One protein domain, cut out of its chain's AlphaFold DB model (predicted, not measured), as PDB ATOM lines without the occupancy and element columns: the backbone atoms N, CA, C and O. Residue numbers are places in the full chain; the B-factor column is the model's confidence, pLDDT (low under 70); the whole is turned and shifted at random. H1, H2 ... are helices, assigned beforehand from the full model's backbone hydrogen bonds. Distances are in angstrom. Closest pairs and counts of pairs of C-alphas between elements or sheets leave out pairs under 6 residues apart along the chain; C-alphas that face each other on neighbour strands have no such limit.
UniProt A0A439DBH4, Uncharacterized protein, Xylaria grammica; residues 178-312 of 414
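This is residues 178 to 312 of the 414 residues of an uncharacterized protein of Xylaria grammica (UniProt A0A439DBH4). Picture a long, slender helical hairpin, H1 running out and H2 folding back beside it, with a shorter third helix, H3, folded back once more along the half of H2 that lies toward its last residue. Residues 223 to 230, the loop between H1 and H2 together with 229 and 230 of H2, stick out at one end of the rod. The printed part has 135 residues with three named helices, in the order H1, H2, H3, and no named strand; the class is all helix, an up-and-down bundle in which each helix runs against the one before it. The whole is extended, with a radius of gyration of the C-alphas of 22.4 A and spans of 79 by 19 by 17 A.

Begin at Ser 178 and step to C-alpha 179 at (-10.643, -9.057, -68.670), where H1 starts; it covers residues 179 to 222 and measures 63.5 A from first to last C-alpha. Watch z rise along it to C-alpha 222 at (12.456, -3.941, -9.692). After six residues you reach H2, residues 229 to 273, which is the longest helix by residues and measures 66.3 A; its z values fall back to C-alpha 273 at (-10.448, -3.512, -65.135). Ten residues later comes H3, residues 284 to 310, 38.9 A long, ending at C-alpha 310 at (9.646, -16.971, -38.052).

Start with H1 and H2, a helical hairpin: they touch, and their closest C-alphas are those of Ile 190 and Arg 263, 5.9 A apart. Their lines stand at a shallow tilt of 18 degrees, and they run opposite ways. H2 and H3 form a second helical hairpin, with a shallow tilt of 21 degrees, opposite ways. Here H2 touches H3 with residues 251 to 266 alone; look at the C-alphas of Ile 255 and Ser 304, the closest of the two helices, 6.4 A apart. H1 and H3 are close but not clearly touching, their closest C-alphas being those of Arg 196 and Ser 304 at 7.4 A; they run the same way at a shallow tilt of 28 degrees. In the backbones of H1, H2 and H3, every O i to N i+4 pair is within hydrogen-bond range.

The two C-alphas farthest apart are those of Glu 227 and Glu 279, at 79.0 A. The printed part has no cut, and both links, H1 to H2 and H2 to H3, are short. Without residues 223 to 230, which stand free, the body spans 71 by 18 by 18 A. Read the B-factor column for the model's confidence: the mean pLDDT of the printed part is 79.7, and it is under 70 at residues 224 to 231, 273, 276 to 284 and 309 to 312.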
ATOM      1  N   SER A 178      -8.766 -13.148 -70.644       72.06
ATOM      2  CA  SER A 178      -9.823 -12.144 -70.775       72.06
ATOM      3  C   SER A 178      -9.840 -11.189 -69.580       72.06
ATOM      4  O   SER A 178      -9.361 -11.517 -68.489       72.06
ATOM      5  N   ALA A 179     -10.443 -10.010 -69.759       71.19
ATOM      6  CA  ALA A 179     -10.643  -9.057 -68.670       71.19
ATOM      7  C   ALA A 179     -11.364  -9.696 -67.464       71.19
ATOM      8  O   ALA A 179     -10.983  -9.432 -66.327       71.19
ATOM      9  N   GLN A 180     -12.322 -10.606 -67.696       73.44
ATOM     10  CA  GLN A 180     -13.008 -11.357 -66.631       73.44
ATOM     11  C   GLN A 180     -12.089 -12.282 -65.820       73.44
ATOM     12  O   GLN A 180     -12.208 -12.365 -64.596       73.44
ATOM     13  N   GLN A 181     -11.162 -12.985 -66.475       75.12
ATOM     14  CA  GLN A 181     -10.232 -13.876 -65.772       75.12
ATOM     15  C   GLN A 181      -9.291 -13.084 -64.868       75.12
ATOM     16  O   GLN A 181      -9.035 -13.474 -63.730       75.12
ATOM     17  N   ALA A 182      -8.831 -11.930 -65.341       74.44
ATOM     18  CA  ALA A 182      -7.967 -11.071 -64.556       74.44
ATOM     19  C   ALA A 182      -8.702 -10.351 -63.412       74.44
ATOM     20  O   ALA A 182      -8.101 -10.144 -62.357       74.44
ATOM     21  N   THR A 183      -9.998 -10.037 -63.557       78.62
ATOM     22  CA  THR A 183     -10.803  -9.541 -62.427       78.62
ATOM     23  C   THR A 183     -10.938 -10.583 -61.323       78.62
ATOM     24  O   THR A 183     -10.719 -10.245 -60.164       78.62
ATOM     25  N   TRP A 184     -11.193 -11.852 -61.660       81.69
ATOM     26  CA  TRP A 184     -11.267 -12.923 -60.659       81.69
ATOM     27  C   TRP A 184      -9.922 -13.182 -59.979       81.69
ATOM     28  O   TRP A 184      -9.873 -13.361 -58.765       81.69
ATOM     29  N   ALA A 185      -8.819 -13.147 -60.734       79.88
ATOM     30  CA  ALA A 185      -7.479 -13.281 -60.166       79.88
ATOM     31  C   ALA A 185      -7.153 -12.138 -59.185       79.88
ATOM     32  O   ALA A 185      -6.610 -12.378 -58.107       79.88
ATOM     33  N   LEU A 186      -7.527 -10.897 -59.519       81.12
ATOM     34  CA  LEU A 186      -7.361  -9.754 -58.618       81.12
ATOM     35  C   LEU A 186      -8.241  -9.844 -57.372       81.12
ATOM     36  O   LEU A 186      -7.761  -9.529 -56.287       81.12
ATOM     37  N   GLU A 187      -9.501 -10.256 -57.512       83.44
ATOM     38  CA  GLU A 187     -10.410 -10.458 -56.376       83.44
ATOM     39  C   GLU A 187      -9.856 -11.508 -55.405       83.44
ATOM     40  O   GLU A 187      -9.790 -11.247 -54.205       83.44
ATOM     41  N   ALA A 188      -9.350 -12.631 -55.924       82.94
ATOM     42  CA  ALA A 188      -8.703 -13.660 -55.113       82.94
ATOM     43  C   ALA A 188      -7.431 -13.148 -54.409       82.94
ATOM     44  O   ALA A 188      -7.215 -13.437 -53.232       82.94
ATOM     45  N   CYS A 189      -6.603 -12.347 -55.092       81.88
ATOM     46  CA  CYS A 189      -5.420 -11.735 -54.475       81.88
ATOM     47  C   CYS A 189      -5.799 -10.737 -53.372       81.88
ATOM     48  O   CYS A 189      -5.129 -10.682 -52.344       81.88
ATOM     49  N   ILE A 190      -6.869  -9.957 -53.561       85.00
ATOM     50  CA  ILE A 190      -7.369  -9.030 -52.536       85.00
ATOM     51  C   ILE A 190      -7.838  -9.816 -51.305       85.00
ATOM     52  O   ILE A 190      -7.458  -9.466 -50.190       85.00
ATOM     53  N   GLU A 191      -8.589 -10.901 -51.496       86.31
ATOM     54  CA  GLU A 191      -9.041 -11.758 -50.395       86.31
ATOM     55  C   GLU A 191      -7.865 -12.402 -49.632       86.31
ATOM     56  O   GLU A 191      -7.872 -12.428 -48.398       86.31
ATOM     57  N   ASP A 192      -6.808 -12.845 -50.327       84.88
ATOM     58  CA  ASP A 192      -5.589 -13.348 -49.671       84.88
ATOM     59  C   ASP A 192      -4.847 -12.243 -48.901       84.88
ATOM     60  O   ASP A 192      -4.442 -12.454 -47.753       84.88
ATOM     61  N   THR A 193      -4.716 -11.037 -49.476       85.31
ATOM     62  CA  THR A 193      -4.126  -9.901 -48.744       85.31
ATOM     63  C   THR A 193      -4.932  -9.542 -47.499       85.31
ATOM     64  O   THR A 193      -4.335  -9.230 -46.468       85.31
ATOM     65  N   ASP A 194      -6.260  -9.647 -47.553       86.94
ATOM     66  CA  ASP A 194      -7.151  -9.369 -46.427       86.94
ATOM     67  C   ASP A 194      -6.981 -10.395 -45.308       86.94
ATOM     68  O   ASP A 194      -6.781 -10.015 -44.152       86.94
ATOM     69  N   ARG A 195      -6.930 -11.689 -45.650       87.62
ATOM     70  CA  ARG A 195      -6.633 -12.753 -44.681       87.62
ATOM     71  C   ARG A 195      -5.281 -12.526 -43.994       87.62
ATOM     72  O   ARG A 195      -5.187 -12.638 -42.771       87.62
ATOM     73  N   ARG A 196      -4.238 -12.174 -44.752       84.62
ATOM     74  CA  ARG A 196      -2.901 -11.903 -44.195       84.62
ATOM     75  C   ARG A 196      -2.887 -10.667 -43.304       84.62
ATOM     76  O   ARG A 196      -2.221 -10.677 -42.271       84.62
ATOM     77  N   MET A 197      -3.616  -9.611 -43.663       85.00
ATOM     78  CA  MET A 197      -3.752  -8.437 -42.797       85.00
ATOM     79  C   MET A 197      -4.399  -8.808 -41.460       85.00
ATOM     80  O   MET A 197      -3.862  -8.438 -40.416       85.00
ATOM     81  N   ASP A 198      -5.472  -9.601 -41.470       86.56
ATOM     82  CA  ASP A 198      -6.116 -10.080 -40.241       86.56
ATOM     83  C   ASP A 198      -5.160 -10.909 -39.370       86.56
ATOM     84  O   ASP A 198      -5.135 -10.769 -38.145       86.56
ATOM     85  N   GLU A 199      -4.338 -11.761 -39.984       85.19
ATOM     86  CA  GLU A 199      -3.308 -12.538 -39.287       85.19
ATOM     87  C   GLU A 199      -2.212 -11.645 -38.694       85.19
ATOM     88  O   GLU A 199      -1.870 -11.800 -37.519       85.19
ATOM     89  N   THR A 200      -1.705 -10.658 -39.447       85.81
ATOM     90  CA  THR A 200      -0.749  -9.676 -38.901       85.81
ATOM     91  C   THR A 200      -1.356  -8.856 -37.763       85.81
ATOM     92  O   THR A 200      -0.668  -8.587 -36.779       85.81
ATOM     93  N   GLY A 201      -2.650  -8.526 -37.838       83.31
ATOM     94  CA  GLY A 201      -3.383  -7.845 -36.774       83.31
ATOM     95  C   GLY A 201      -3.459  -8.681 -35.498       83.31
ATOM     96  O   GLY A 201      -3.142  -8.183 -34.418       83.31
ATOM     97  N   LYS A 202      -3.788  -9.974 -35.616       88.12
ATOM     98  CA  LYS A 202      -3.797 -10.917 -34.482       88.12
ATOM     99  C   LYS A 202      -2.416 -11.040 -33.835       88.12
ATOM    100  O   LYS A 202      -2.311 -10.986 -32.610       88.12
ATOM    101  N   ILE A 203      -1.355 -11.150 -34.636       85.69
ATOM    102  CA  ILE A 203       0.022 -11.201 -34.121       85.69
ATOM    103  C   ILE A 203       0.388  -9.890 -33.425       85.69
ATOM    104  O   ILE A 203       0.906  -9.926 -32.313       85.69
ATOM    105  N   GLY A 204       0.043  -8.744 -34.012       82.31
ATOM    106  CA  GLY A 204       0.229  -7.436 -33.385       82.31
ATOM    107  C   GLY A 204      -0.439  -7.354 -32.011       82.31
ATOM    108  O   GLY A 204       0.212  -6.987 -31.036       82.31
ATOM    109  N   THR A 205      -1.703  -7.774 -31.892       85.12
ATOM    110  CA  THR A 205      -2.400  -7.792 -30.592       85.12
ATOM    111  C   THR A 205      -1.746  -8.723 -29.570       85.12
ATOM    112  O   THR A 205      -1.637  -8.363 -28.399       85.12
ATOM    113  N   ALA A 206      -1.256  -9.887 -30.005       84.50
ATOM    114  CA  ALA A 206      -0.578 -10.837 -29.128       84.50
ATOM    115  C   ALA A 206       0.783 -10.309 -28.644       84.50
ATOM    116  O   ALA A 206       1.134 -10.491 -27.480       84.50
ATOM    117  N   LEU A 207       1.532  -9.620 -29.511       84.00
ATOM    118  CA  LEU A 207       2.801  -8.980 -29.155       84.00
ATOM    119  C   LEU A 207       2.601  -7.826 -28.166       84.00
ATOM    120  O   LEU A 207       3.355  -7.715 -27.205       84.00
ATOM    121  N   VAL A 208       1.553  -7.014 -28.345       87.62
ATOM    122  CA  VAL A 208       1.201  -5.949 -27.391       87.62
ATOM    123  C   VAL A 208       0.880  -6.531 -26.013       87.62
ATOM    124  O   VAL A 208       1.384  -6.027 -25.012       87.62
ATOM    125  N   GLN A 209       0.110  -7.622 -25.957       88.31
ATOM    126  CA  GLN A 209      -0.169  -8.318 -24.701       88.31
ATOM    127  C   GLN A 209       1.112  -8.885 -24.064       88.31
ATOM    128  O   GLN A 209       1.326  -8.748 -22.860       88.31
ATOM    129  N   LYS A 210       2.000  -9.485 -24.865       87.38
ATOM    130  CA  LYS A 210       3.287  -9.998 -24.375       87.38
ATOM    131  C   LYS A 210       4.177  -8.898 -23.811       87.38
ATOM    132  O   LYS A 210       4.779  -9.093 -22.762       87.38
ATOM    133  N   ARG A 211       4.213  -7.733 -24.456       88.44
ATOM    134  CA  ARG A 211       4.936  -6.564 -23.950       88.44
ATOM    135  C   ARG A 211       4.384  -6.089 -22.609       88.44
ATOM    136  O   ARG A 211       5.175  -5.808 -21.719       88.44
ATOM    137  N   SER A 212       3.059  -6.017 -22.445       87.69
ATOM    138  CA  SER A 212       2.475  -5.631 -21.152       87.69
ATOM    139  C   SER A 212       2.799  -6.637 -20.046       87.69
ATOM    140  O   SER A 212       3.160  -6.218 -18.956       87.69
ATOM    141  N   GLU A 213       2.753  -7.942 -20.342       87.31
ATOM    142  CA  GLU A 213       3.124  -8.998 -19.386       87.31
ATOM    143  C   GLU A 213       4.608  -8.910 -18.982       87.31
ATOM    144  O   GLU A 213       4.943  -9.056 -17.810       87.31
ATOM    145  N   LEU A 214       5.515  -8.663 -19.937       85.62
ATOM    146  CA  LEU A 214       6.946  -8.500 -19.648       85.62
ATOM    147  C   LEU A 214       7.237  -7.215 -18.864       85.62
ATOM    148  O   LEU A 214       8.062  -7.243 -17.957       85.62
ATOM    149  N   SER A 215       6.537  -6.121 -19.174       86.69
ATOM    150  CA  SER A 215       6.654  -4.855 -18.443       86.69
ATOM    151  C   SER A 215       6.222  -5.002 -16.984       86.69
ATOM    152  O   SER A 215       6.926  -4.532 -16.101       86.69
ATOM    153  N   GLU A 216       5.104  -5.684 -16.720       88.06
ATOM    154  CA  GLU A 216       4.622  -5.934 -15.354       88.06
ATOM    155  C   GLU A 216       5.624  -6.788 -14.562       88.06
ATOM    156  O   GLU A 216       5.984  -6.443 -13.441       88.06
ATOM    157  N   ARG A 217       6.180  -7.839 -15.183       85.88
ATOM    158  CA  ARG A 217       7.233  -8.667 -14.566       85.88
ATOM    159  C   ARG A 217       8.519  -7.887 -14.286       85.88
ATOM    160  O   ARG A 217       9.193  -8.165 -13.298       85.88
ATOM    161  N   LEU A 218       8.877  -6.937 -15.147       83.50
ATOM    162  CA  LEU A 218      10.032  -6.069 -14.925       83.50
ATOM    163  C   LEU A 218       9.798  -5.143 -13.720       83.50
ATOM    164  O   LEU A 218      10.683  -5.012 -12.875       83.50
ATOM    165  N   ASP A 219       8.598  -4.567 -13.604       84.31
ATOM    166  CA  ASP A 219       8.202  -3.722 -12.473       84.31
ATOM    167  C   ASP A 219       8.134  -4.509 -11.149       84.31
ATOM    168  O   ASP A 219       8.479  -3.973 -10.094       84.31
ATOM    169  N   GLU A 220       7.720  -5.780 -11.188       84.38
ATOM    170  CA  GLU A 220       7.742  -6.697 -10.039       84.38
ATOM    171  C   GLU A 220       9.177  -7.014  -9.593       84.38
ATOM    172  O   GLU A 220       9.496  -6.918  -8.406       84.38
ATOM    173  N   MET A 221      10.068  -7.332 -10.538       73.12
ATOM    174  CA  MET A 221      11.478  -7.624 -10.253       73.12
ATOM    175  C   MET A 221      12.232  -6.398  -9.722       73.12
ATOM    176  O   MET A 221      13.103  -6.537  -8.867       73.12
ATOM    177  N   ALA A 222      11.874  -5.193 -10.173       75.94
ATOM    178  CA  ALA A 222      12.456  -3.941  -9.692       75.94
ATOM    179  C   ALA A 222      12.057  -3.587  -8.244       75.94
ATOM    180  O   ALA A 222      12.735  -2.782  -7.601       75.94
ATOM    181  N   GLN A 223      10.970  -4.166  -7.720       77.81
ATOM    182  CA  GLN A 223      10.507  -3.964  -6.339       77.81
ATOM    183  C   GLN A 223      11.147  -4.931  -5.333       77.81
ATOM    184  O   GLN A 223      11.014  -4.726  -4.122       77.81
ATOM    185  N   LEU A 224      11.840  -5.973  -5.801       68.69
ATOM    186  CA  LEU A 224      12.531  -6.931  -4.941       68.69
ATOM    187  C   LEU A 224      13.876  -6.355  -4.448       68.69
ATOM    188  O   LEU A 224      14.571  -5.670  -5.201       68.69
ATOM    189  N   PRO A 225      14.260  -6.595  -3.180       63.53
ATOM    190  CA  PRO A 225      15.520  -6.096  -2.640       63.53
ATOM    191  C   PRO A 225      16.718  -6.679  -3.417       63.53
ATOM    192  O   PRO A 225      16.723  -7.875  -3.714       63.53
ATOM    193  N   PRO A 226      17.744  -5.865  -3.737       58.97
ATOM    194  CA  PRO A 226      18.883  -6.275  -4.556       58.97
ATOM    195  C   PRO A 226      19.870  -7.118  -3.735       58.97
ATOM    196  O   PRO A 226      20.943  -6.644  -3.369       58.97
ATOM    197  N   GLU A 227      19.500  -8.350  -3.395       53.81
ATOM    198  CA  GLU A 227      20.358  -9.248  -2.603       53.81
ATOM    199  C   GLU A 227      21.158 -10.244  -3.467       53.81
ATOM    200  O   GLU A 227      22.114 -10.831  -2.973       53.81
ATOM    201  N   GLU A 228      20.874 -10.404  -4.768       57.28
ATOM    202  CA  GLU A 228      21.548 -11.423  -5.594       57.28
ATOM    203  C   GLU A 228      21.918 -10.929  -7.000       57.28
ATOM    204  O   GLU A 228      21.085 -10.403  -7.739       57.28
ATOM    205  N   GLU A 229      23.165 -11.182  -7.420       56.84
ATOM    206  CA  GLU A 229      23.656 -10.980  -8.798       56.84
ATOM    207  C   GLU A 229      22.803 -11.733  -9.844       56.84
ATOM    208  O   GLU A 229      22.699 -11.296 -10.990       56.84
ATOM    209  N   LEU A 230      22.117 -12.806  -9.431       58.47
ATOM    210  CA  LEU A 230      21.146 -13.565 -10.232       58.47
ATOM    211  C   LEU A 230      19.914 -12.732 -10.638       58.47
ATOM    212  O   LEU A 230      19.352 -12.956 -11.710       58.47
ATOM    213  N   SER A 231      19.519 -11.736  -9.834       66.12
ATOM    214  CA  SER A 231      18.381 -10.857 -10.152       66.12
ATOM    215  C   SER A 231      18.709  -9.866 -11.275       66.12
ATOM    216  O   SER A 231      17.866  -9.585 -12.122       66.12
ATOM    217  N   LEU A 232      19.960  -9.400 -11.353       75.12
ATOM    218  CA  LEU A 232      20.444  -8.511 -12.412       75.12
ATOM    219  C   LEU A 232      20.496  -9.207 -13.773       75.12
ATOM    220  O   LEU A 232      20.134  -8.601 -14.780       75.12
ATOM    221  N   ASP A 233      20.923 -10.469 -13.819       80.25
ATOM    222  CA  ASP A 233      20.929 -11.239 -15.064       80.25
ATOM    223  C   ASP A 233      19.504 -11.588 -15.522       80.25
ATOM    224  O   ASP A 233      19.228 -11.546 -16.722       80.25
ATOM    225  N   ALA A 234      18.576 -11.834 -14.589       77.69
ATOM    226  CA  ALA A 234      17.157 -12.005 -14.898       77.69
ATOM    227  C   ALA A 234      16.520 -10.715 -15.447       77.69
ATOM    228  O   ALA A 234      15.790 -10.766 -16.435       77.69
ATOM    229  N   ILE A 235      16.841  -9.555 -14.866       78.69
ATOM    230  CA  ILE A 235      16.393  -8.245 -15.362       78.69
ATOM    231  C   ILE A 235      16.942  -7.985 -16.770       78.69
ATOM    232  O   ILE A 235      16.170  -7.667 -17.668       78.69
ATOM    233  N   ARG A 236      18.242  -8.208 -17.011       82.69
ATOM    234  CA  ARG A 236      18.834  -8.059 -18.356       82.69
ATOM    235  C   ARG A 236      18.231  -9.020 -19.380       82.69
ATOM    236  O   ARG A 236      18.104  -8.661 -20.546       82.69
ATOM    237  N   ALA A 237      17.891 -10.242 -18.970       83.12
ATOM    238  CA  ALA A 237      17.217 -11.200 -19.840       83.12
ATOM    239  C   ALA A 237      15.798 -10.728 -20.197       83.12
ATOM    240  O   ALA A 237      15.429 -10.755 -21.366       83.12
ATOM    241  N   LEU A 238      15.035 -10.220 -19.221       81.81
ATOM    242  CA  LEU A 238      13.705  -9.647 -19.461       81.81
ATOM    243  C   LEU A 238      13.764  -8.388 -20.341       81.81
ATOM    244  O   LEU A 238      12.919  -8.217 -21.215       81.81
ATOM    245  N   GLU A 239      14.769  -7.531 -20.156       82.62
ATOM    246  CA  GLU A 239      15.021  -6.372 -21.022       82.62
ATOM    247  C   GLU A 239      15.323  -6.797 -22.468       82.62
ATOM    248  O   GLU A 239      14.775  -6.213 -23.403       82.62
ATOM    249  N   ALA A 240      16.132  -7.844 -22.662       85.31
ATOM    250  CA  ALA A 240      16.416  -8.395 -23.987       85.31
ATOM    251  C   ALA A 240      15.162  -8.992 -24.655       85.31
ATOM    252  O   ALA A 240      14.932  -8.767 -25.845       85.31
ATOM    253  N   ASP A 241      14.320  -9.694 -23.890       82.19
ATOM    254  CA  ASP A 241      13.039 -10.219 -24.379       82.19
ATOM    255  C   ASP A 241      12.077  -9.080 -24.768       82.19
ATOM    256  O   ASP A 241      11.365  -9.178 -25.772       82.19
ATOM    257  N   MET A 242      12.061  -7.970 -24.018       83.94
ATOM    258  CA  MET A 242      11.283  -6.784 -24.390       83.94
ATOM    259  C   MET A 242      11.781  -6.156 -25.692       83.94
ATOM    260  O   MET A 242      10.962  -5.837 -26.555       83.94
ATOM    261  N   GLU A 243      13.097  -6.011 -25.861       86.94
ATOM    262  CA  GLU A 243      13.691  -5.494 -27.100       86.94
ATOM    263  C   GLU A 243      13.335  -6.391 -28.300       86.94
ATOM    264  O   GLU A 243      12.993  -5.904 -29.383       86.94
ATOM    265  N   GLU A 244      13.322  -7.713 -28.108       84.06
ATOM    266  CA  GLU A 244      12.891  -8.661 -29.135       84.06
ATOM    267  C   GLU A 244      11.402  -8.514 -29.488       84.06
ATOM    268  O   GLU A 244      11.047  -8.491 -30.674       84.06
ATOM    269  N   VAL A 245      10.523  -8.367 -28.493       85.00
ATOM    270  CA  VAL A 245       9.089  -8.123 -28.719       85.00
ATOM    271  C   VAL A 245       8.861  -6.788 -29.434       85.00
ATOM    272  O   VAL A 245       8.023  -6.718 -30.338       85.00
ATOM    273  N   GLU A 246       9.614  -5.738 -29.103       86.25
ATOM    274  CA  GLU A 246       9.537  -4.440 -29.785       86.25
ATOM    275  C   GLU A 246       9.991  -4.519 -31.244       86.25
ATOM    276  O   GLU A 246       9.285  -4.025 -32.130       86.25
ATOM    277  N   ARG A 247      11.087  -5.232 -31.527       88.38
ATOM    278  CA  ARG A 247      11.521  -5.515 -32.902       88.38
ATOM    279  C   ARG A 247      10.447  -6.276 -33.685       88.38
ATOM    280  O   ARG A 247      10.157  -5.928 -34.831       88.38
ATOM    281  N   HIS A 248       9.816  -7.281 -33.077       83.62
ATOM    282  CA  HIS A 248       8.732  -8.033 -33.717       83.62
ATOM    283  C   HIS A 248       7.489  -7.179 -33.983       83.62
ATOM    284  O   HIS A 248       6.867  -7.328 -35.037       83.62
ATOM    285  N   MET A 249       7.133  -6.265 -33.077       85.75
ATOM    286  CA  MET A 249       6.047  -5.311 -33.324       85.75
ATOM    287  C   MET A 249       6.375  -4.366 -34.483       85.75
ATOM    288  O   MET A 249       5.503  -4.087 -35.308       85.75
ATOM    289  N   GLU A 250       7.619  -3.891 -34.583       88.81
ATOM    290  CA  GLU A 250       8.050  -3.027 -35.686       88.81
ATOM    291  C   GLU A 250       7.995  -3.764 -37.037       88.81
ATOM    292  O   GLU A 250       7.502  -3.223 -38.030       88.81
ATOM    293  N   GLU A 251       8.446  -5.020 -37.083       86.94
ATOM    294  CA  GLU A 251       8.354  -5.885 -38.267       86.94
ATOM    295  C   GLU A 251       6.898  -6.162 -38.664       86.94
ATOM    296  O   GLU A 251       6.550  -6.045 -39.843       86.94
ATOM    297  N   ALA A 252       6.029  -6.444 -37.688       87.12
ATOM    298  CA  ALA A 252       4.592  -6.601 -37.909       87.12
ATOM    299  C   ALA A 252       3.978  -5.327 -38.509       87.12
ATOM    300  O   ALA A 252       3.197  -5.398 -39.460       87.12
ATOM    301  N   GLY A 253       4.372  -4.152 -38.006       87.62
ATOM    302  CA  GLY A 253       3.933  -2.856 -38.523       87.62
ATOM    303  C   GLY A 253       4.410  -2.590 -39.956       87.62
ATOM    304  O   GLY A 253       3.637  -2.119 -40.796       87.62
ATOM    305  N   LYS A 254       5.658  -2.946 -40.281       91.50
ATOM    306  CA  LYS A 254       6.201  -2.836 -41.649       91.50
ATOM    307  C   LYS A 254       5.433  -3.721 -42.630       91.50
ATOM    308  O   LYS A 254       5.074  -3.268 -43.714       91.50
ATOM    309  N   ILE A 255       5.120  -4.955 -42.244       89.81
ATOM    310  CA  ILE A 255       4.381  -5.885 -43.110       89.81
ATOM    311  C   ILE A 255       2.912  -5.483 -43.227       89.81
ATOM    312  O   ILE A 255       2.373  -5.499 -44.329       89.81
ATOM    313  N   GLY A 256       2.277  -5.049 -42.137       89.00
ATOM    314  CA  GLY A 256       0.911  -4.529 -42.174       89.00
ATOM    315  C   GLY A 256       0.781  -3.315 -43.099       89.00
ATOM    316  O   GLY A 256      -0.122  -3.263 -43.933       89.00
ATOM    317  N   THR A 257       1.719  -2.363 -43.034       90.06
ATOM    318  CA  THR A 257       1.716  -1.200 -43.941       90.06
ATOM    319  C   THR A 257       1.967  -1.593 -45.400       90.06
ATOM    320  O   THR A 257       1.292  -1.066 -46.286       90.06
ATOM    321  N   ALA A 258       2.859  -2.555 -45.659       89.25
ATOM    322  CA  ALA A 258       3.092  -3.097 -46.998       89.25
ATOM    323  C   ALA A 258       1.857  -3.825 -47.565       89.25
ATOM    324  O   ALA A 258       1.509  -3.622 -48.728       89.25
ATOM    325  N   LEU A 259       1.150  -4.612 -46.748       87.81
ATOM    326  CA  LEU A 259      -0.092  -5.288 -47.139       87.81
ATOM    327  C   LEU A 259      -1.206  -4.288 -47.474       87.81
ATOM    328  O   LEU A 259      -1.860  -4.430 -48.505       87.81
ATOM    329  N   ILE A 260      -1.372  -3.230 -46.673       90.19
ATOM    330  CA  ILE A 260      -2.354  -2.166 -46.944       90.19
ATOM    331  C   ILE A 260      -2.033  -1.450 -48.264       90.19
ATOM    332  O   ILE A 260      -2.928  -1.191 -49.074       90.19
ATOM    333  N   GLN A 261      -0.759  -1.130 -48.508       89.38
ATOM    334  CA  GLN A 261      -0.329  -0.530 -49.775       89.38
ATOM    335  C   GLN A 261      -0.605  -1.463 -50.959       89.38
ATOM    336  O   GLN A 261      -1.128  -1.004 -51.976       89.38
ATOM    337  N   ASN A 262      -0.319  -2.759 -50.811       88.69
ATOM    338  CA  ASN A 262      -0.575  -3.769 -51.834       88.69
ATOM    339  C   ASN A 262      -2.078  -3.894 -52.141       88.69
ATOM    340  O   ASN A 262      -2.482  -3.723 -53.293       88.69
ATOM    341  N   ARG A 263      -2.926  -4.035 -51.112       88.75
ATOM    342  CA  ARG A 263      -4.392  -4.050 -51.247       88.75
ATOM    343  C   ARG A 263      -4.907  -2.826 -52.000       88.75
ATOM    344  O   ARG A 263      -5.735  -2.956 -52.900       88.75
ATOM    345  N   ASN A 264      -4.426  -1.631 -51.657       88.44
ATOM    346  CA  ASN A 264      -4.853  -0.396 -52.319       88.44
ATOM    347  C   ASN A 264      -4.467  -0.375 -53.805       88.44
ATOM    348  O   ASN A 264      -5.244   0.089 -54.641       88.44
ATOM    349  N   GLN A 265      -3.289  -0.899 -54.154       87.00
ATOM    350  CA  GLN A 265      -2.862  -1.023 -55.547       87.00
ATOM    351  C   GLN A 265      -3.678  -2.072 -56.314       87.00
ATOM    352  O   GLN A 265      -4.098  -1.793 -57.437       87.00
ATOM    353  N   LEU A 266      -3.937  -3.244 -55.724       85.44
ATOM    354  CA  LEU A 266      -4.780  -4.285 -56.323       85.44
ATOM    355  C   LEU A 266      -6.223  -3.795 -56.515       85.44
ATOM    356  O   LEU A 266      -6.786  -3.956 -57.592       85.44
ATOM    357  N   SER A 267      -6.785  -3.099 -55.525       84.31
ATOM    358  CA  SER A 267      -8.126  -2.500 -55.591       84.31
ATOM    359  C   SER A 267      -8.229  -1.422 -56.675       84.31
ATOM    360  O   SER A 267      -9.177  -1.402 -57.463       84.31
ATOM    361  N   LYS A 268      -7.209  -0.561 -56.799       87.06
ATOM    362  CA  LYS A 268      -7.139   0.420 -57.889       87.06
ATOM    363  C   LYS A 268      -7.107  -0.262 -59.262       87.06
ATOM    364  O   LYS A 268      -7.812   0.177 -60.167       87.06
ATOM    365  N   ARG A 269      -6.332  -1.345 -59.404       79.38
ATOM    366  CA  ARG A 269      -6.241  -2.138 -60.643       79.38
ATOM    367  C   ARG A 269      -7.558  -2.844 -60.972       79.38
ATOM    368  O   ARG A 269      -7.975  -2.824 -62.127       79.38
ATOM    369  N   LEU A 270      -8.256  -3.373 -59.968       81.06
ATOM    370  CA  LEU A 270      -9.589  -3.960 -60.128       81.06
ATOM    371  C   LEU A 270     -10.591  -2.918 -60.655       81.06
ATOM    372  O   LEU A 270     -11.349  -3.195 -61.580       81.06
ATOM    373  N   GLY A 271     -10.537  -1.687 -60.137       79.56
ATOM    374  CA  GLY A 271     -11.363  -0.577 -60.618       79.56
ATOM    375  C   GLY A 271     -11.037  -0.113 -62.046       79.56
ATOM    376  O   GLY A 271     -11.929   0.360 -62.750       79.56
ATOM    377  N   GLU A 272      -9.785  -0.248 -62.491       79.06
ATOM    378  CA  GLU A 272      -9.381   0.000 -63.884       79.06
ATOM    379  C   GLU A 272      -9.900  -1.109 -64.821       79.06
ATOM    380  O   GLU A 272     -10.359  -0.799 -65.919       79.06
ATOM    381  N   MET A 273      -9.917  -2.371 -64.372       67.06
ATOM    382  CA  MET A 273     -10.448  -3.512 -65.135       67.06
ATOM    383  C   MET A 273     -11.967  -3.546 -65.235       67.06
ATOM    384  O   MET A 273     -12.493  -3.843 -66.299       67.06
ATOM    385  N   ALA A 274     -12.680  -3.182 -64.168       71.50
ATOM    386  CA  ALA A 274     -14.143  -3.126 -64.169       71.50
ATOM    387  C   ALA A 274     -14.714  -2.104 -65.177       71.50
ATOM    388  O   ALA A 274     -15.908  -2.117 -65.468       71.50
ATOM    389  N   ARG A 275     -13.874  -1.197 -65.702       76.50
ATOM    390  CA  ARG A 275     -14.235  -0.236 -66.757       76.50
ATOM    391  C   ARG A 275     -14.094  -0.807 -68.171       76.50
ATOM    392  O   ARG A 275     -14.624  -0.196 -69.096       76.50
ATOM    393  N   LEU A 276     -13.378  -1.920 -68.344       68.19
ATOM    394  CA  LEU A 276     -13.182  -2.576 -69.635       68.19
ATOM    395  C   LEU A 276     -14.278  -3.626 -69.881       68.19
ATOM    396  O   LEU A 276     -14.737  -4.266 -68.932       68.19
ATOM    397  N   PRO A 277     -14.715  -3.821 -71.137       66.31
ATOM    398  CA  PRO A 277     -15.653  -4.877 -71.465       66.31
ATOM    399  C   PRO A 277     -15.041  -6.271 -71.212       66.31
ATOM    400  O   PRO A 277     -13.850  -6.484 -71.435       66.31
ATOM    401  N   PRO A 278     -15.858  -7.245 -70.775       59.03
ATOM    402  CA  PRO A 278     -15.405  -8.538 -70.250       59.03
ATOM    403  C   PRO A 278     -14.638  -9.431 -71.243       59.03
ATOM    404  O   PRO A 278     -13.878 -10.298 -70.810       59.03
ATOM    405  N   GLU A 279     -14.830  -9.219 -72.549       53.41
ATOM    406  CA  GLU A 279     -14.215  -9.997 -73.637       53.41
ATOM    407  C   GLU A 279     -13.026  -9.288 -74.310       53.41
ATOM    408  O   GLU A 279     -12.415  -9.849 -75.217       53.41
ATOM    409  N   GLU A 280     -12.682  -8.063 -73.900       63.31
ATOM    410  CA  GLU A 280     -11.571  -7.331 -74.511       63.31
ATOM    411  C   GLU A 280     -10.226  -7.876 -74.007       63.31
ATOM    412  O   GLU A 280      -9.980  -7.981 -72.800       63.31
ATOM    413  N   GLU A 281      -9.351  -8.256 -74.943       61.44
ATOM    414  CA  GLU A 281      -8.001  -8.705 -74.620       61.44
ATOM    415  C   GLU A 281      -7.203  -7.572 -73.968       61.44
ATOM    416  O   GLU A 281      -7.175  -6.433 -74.438       61.44
ATOM    417  N   LEU A 282      -6.492  -7.904 -72.890       62.78
ATOM    418  CA  LEU A 282      -5.678  -6.956 -72.137       62.78
ATOM    419  C   LEU A 282      -4.690  -6.211 -73.040       62.78
ATOM    420  O   LEU A 282      -3.818  -6.837 -73.653       62.78
ATOM    421  N   THR A 283      -4.772  -4.876 -73.056       68.50
ATOM    422  CA  THR A 283      -3.788  -4.030 -73.742       68.50
ATOM    423  C   THR A 283      -2.379  -4.304 -73.190       68.50
ATOM    424  O   THR A 283      -2.215  -4.593 -71.998       68.50
ATOM    425  N   PRO A 284      -1.324  -4.224 -74.019       68.38
ATOM    426  CA  PRO A 284       0.038  -4.565 -73.596       68.38
ATOM    427  C   PRO A 284       0.547  -3.700 -72.428       68.38
ATOM    428  O   PRO A 284       1.349  -4.163 -71.618       68.38
ATOM    429  N   GLU A 285       0.049  -2.468 -72.290       71.19
ATOM    430  CA  GLU A 285       0.351  -1.593 -71.151       71.19
ATOM    431  C   GLU A 285      -0.263  -2.094 -69.839       71.19
ATOM    432  O   GLU A 285       0.398  -2.044 -68.801       71.19
ATOM    433  N   LEU A 286      -1.493  -2.618 -69.874       70.50
ATOM    434  CA  LEU A 286      -2.127  -3.227 -68.706       70.50
ATOM    435  C   LEU A 286      -1.405  -4.514 -68.322       70.50
ATOM    436  O   LEU A 286      -1.069  -4.670 -67.154       70.50
ATOM    437  N   ARG A 287      -1.047  -5.372 -69.286       71.19
ATOM    438  CA  ARG A 287      -0.270  -6.600 -69.018       71.19
ATOM    439  C   ARG A 287       1.037  -6.310 -68.286       71.19
ATOM    440  O   ARG A 287       1.357  -6.977 -67.309       71.19
ATOM    441  N   LYS A 288       1.768  -5.274 -68.707       78.62
ATOM    442  CA  LYS A 288       2.987  -4.847 -68.012       78.62
ATOM    443  C   LYS A 288       2.696  -4.422 -66.568       78.62
ATOM    444  O   LYS A 288       3.399  -4.834 -65.655       78.62
ATOM    445  N   ARG A 289       1.627  -3.651 -66.353       75.62
ATOM    446  CA  ARG A 289       1.206  -3.219 -65.011       75.62
ATOM    447  C   ARG A 289       0.700  -4.370 -64.133       75.62
ATOM    448  O   ARG A 289       0.806  -4.239 -62.913       75.62
ATOM    449  N   PHE A 290       0.172  -5.450 -64.722       73.88
ATOM    450  CA  PHE A 290      -0.170  -6.713 -64.049       73.88
ATOM    451  C   PHE A 290       1.067  -7.489 -63.636       73.88
ATOM    452  O   PHE A 290       1.155  -7.889 -62.485       73.88
ATOM    453  N   ALA A 291       2.054  -7.617 -64.521       77.19
ATOM    454  CA  ALA A 291       3.323  -8.250 -64.176       77.19
ATOM    455  C   ALA A 291       4.036  -7.502 -63.031       77.19
ATOM    456  O   ALA A 291       4.575  -8.121 -62.114       77.19
ATOM    457  N   ASP A 292       3.989  -6.164 -63.037       80.44
ATOM    458  CA  ASP A 292       4.496  -5.355 -61.922       80.44
ATOM    459  C   ASP A 292       3.666  -5.583 -60.637       80.44
ATOM    460  O   ASP A 292       4.227  -5.703 -59.552       80.44
ATOM    461  N   ALA A 293       2.336  -5.710 -60.752       80.31
ATOM    462  CA  ALA A 293       1.433  -6.018 -59.632       80.31
ATOM    463  C   ALA A 293       1.739  -7.353 -58.975       80.31
ATOM    464  O   ALA A 293       1.790  -7.468 -57.753       80.31
ATOM    465  N   GLU A 294       1.912  -8.357 -59.819       80.25
ATOM    466  CA  GLU A 294       2.195  -9.719 -59.437       80.25
ATOM    467  C   GLU A 294       3.535  -9.803 -58.731       80.25
ATOM    468  O   GLU A 294       3.660 -10.472 -57.709       80.25
ATOM    469  N   LYS A 295       4.536  -9.084 -59.234       84.75
ATOM    470  CA  LYS A 295       5.841  -9.009 -58.591       84.75
ATOM    471  C   LYS A 295       5.743  -8.415 -57.185       84.75
ATOM    472  O   LYS A 295       6.308  -8.993 -56.257       84.75
ATOM    473  N   ASP A 296       5.018  -7.310 -57.023       83.19
ATOM    474  CA  ASP A 296       4.827  -6.662 -55.720       83.19
ATOM    475  C   ASP A 296       4.012  -7.554 -54.765       83.19
ATOM    476  O   ASP A 296       4.357  -7.694 -53.591       83.19
ATOM    477  N   TYR A 297       2.966  -8.216 -55.267       82.25
ATOM    478  CA  TYR A 297       2.187  -9.215 -54.530       82.25
ATOM    479  C   TYR A 297       3.036 -10.403 -54.088       82.25
ATOM    480  O   TYR A 297       3.006 -10.764 -52.915       82.25
ATOM    481  N   ASN A 298       3.844 -10.976 -54.973       84.75
ATOM    482  CA  ASN A 298       4.705 -12.111 -54.660       84.75
ATOM    483  C   ASN A 298       5.789 -11.746 -53.637       84.75
ATOM    484  O   ASN A 298       6.092 -12.548 -52.753       84.75
ATOM    485  N   GLU A 299       6.347 -10.534 -53.706       86.38
ATOM    486  CA  GLU A 299       7.326 -10.066 -52.722       86.38
ATOM    487  C   GLU A 299       6.684  -9.865 -51.343       86.38
ATOM    488  O   GLU A 299       7.190 -10.402 -50.356       86.38
ATOM    489  N   VAL A 300       5.533  -9.187 -51.264       85.00
ATOM    490  CA  VAL A 300       4.799  -9.014 -49.998       85.00
ATOM    491  C   VAL A 300       4.338 -10.366 -49.449       85.00
ATOM    492  O   VAL A 300       4.527 -10.650 -48.273       85.00
ATOM    493  N   THR A 301       3.849 -11.261 -50.304       82.69
ATOM    494  CA  THR A 301       3.457 -12.634 -49.952       82.69
ATOM    495  C   THR A 301       4.622 -13.412 -49.348       82.69
ATOM    496  O   THR A 301       4.457 -14.105 -48.339       82.69
ATOM    497  N   ARG A 302       5.819 -13.279 -49.925       86.50
ATOM    498  CA  ARG A 302       7.036 -13.922 -49.427       86.50
ATOM    499  C   ARG A 302       7.493 -13.326 -48.099       86.50
ATOM    500  O   ARG A 302       7.899 -14.080 -47.215       86.50
ATOM    501  N   GLN A 303       7.433 -12.004 -47.949       84.38
ATOM    502  CA  GLN A 303       7.782 -11.313 -46.706       84.38
ATOM    503  C   GLN A 303       6.805 -11.660 -45.579       84.38
ATOM    504  O   GLN A 303       7.244 -12.041 -44.495       84.38
ATOM    505  N   SER A 304       5.499 -11.641 -45.850       80.81
ATOM    506  CA  SER A 304       4.467 -12.068 -44.905       80.81
ATOM    507  C   SER A 304       4.622 -13.541 -44.536       80.81
ATOM    508  O   SER A 304       4.613 -13.858 -43.356       80.81
ATOM    509  N   ALA A 305       4.846 -14.446 -45.497       80.62
ATOM    510  CA  ALA A 305       5.065 -15.863 -45.195       80.62
ATOM    511  C   ALA A 305       6.301 -16.071 -44.308       80.62
ATOM    512  O   ALA A 305       6.244 -16.816 -43.335       80.62
ATOM    513  N   ARG A 306       7.410 -15.373 -44.591       82.50
ATOM    514  CA  ARG A 306       8.602 -15.407 -43.732       82.50
ATOM    515  C   ARG A 306       8.280 -14.951 -42.319       82.50
ATOM    516  O   ARG A 306       8.593 -15.685 -41.396       82.50
ATOM    517  N   PHE A 307       7.610 -13.815 -42.169       79.88
ATOM    518  CA  PHE A 307       7.191 -13.306 -40.868       79.88
ATOM    519  C   PHE A 307       6.276 -14.279 -40.131       79.88
ATOM    520  O   PHE A 307       6.502 -14.559 -38.964       79.88
ATOM    521  N   PHE A 308       5.295 -14.876 -40.805       75.19
ATOM    522  CA  PHE A 308       4.420 -15.862 -40.179       75.19
ATOM    523  C   PHE A 308       5.141 -17.156 -39.814       75.19
ATOM    524  O   PHE A 308       4.733 -17.796 -38.857       75.19
ATOM    525  N   HIS A 309       6.192 -17.559 -40.529       69.50
ATOM    526  CA  HIS A 309       6.979 -18.746 -40.185       69.50
ATOM    527  C   HIS A 309       7.998 -18.487 -39.075       69.50
ATOM    528  O   HIS A 309       8.177 -19.344 -38.213       69.50
ATOM    529  N   THR A 310       8.664 -17.332 -39.084       66.31
ATOM    530  CA  THR A 310       9.646 -16.971 -38.052       66.31
ATOM    531  C   THR A 310       8.965 -16.539 -36.761       66.31
ATOM    532  O   THR A 310       9.478 -16.816 -35.684       66.31
ATOM    533  N   ASN A 311       7.789 -15.915 -36.878       59.88
ATOM    534  CA  ASN A 311       7.073 -15.272 -35.782       59.88
ATOM    535  C   ASN A 311       5.704 -15.927 -35.558       59.88
ATOM    536  O   ASN A 311       4.772 -15.261 -35.099       59.88
ATOM    537  N   GLN A 312       5.567 -17.227 -35.883       57.25
ATOM    538  CA  GLN A 312       4.431 -18.024 -35.411       57.25
ATOM    539  C   GLN A 312       4.250 -17.711 -33.923       57.25
ATOM    540  O   GLN A 312       5.240 -17.769 -33.180       57.25
TER     541      GLN A 312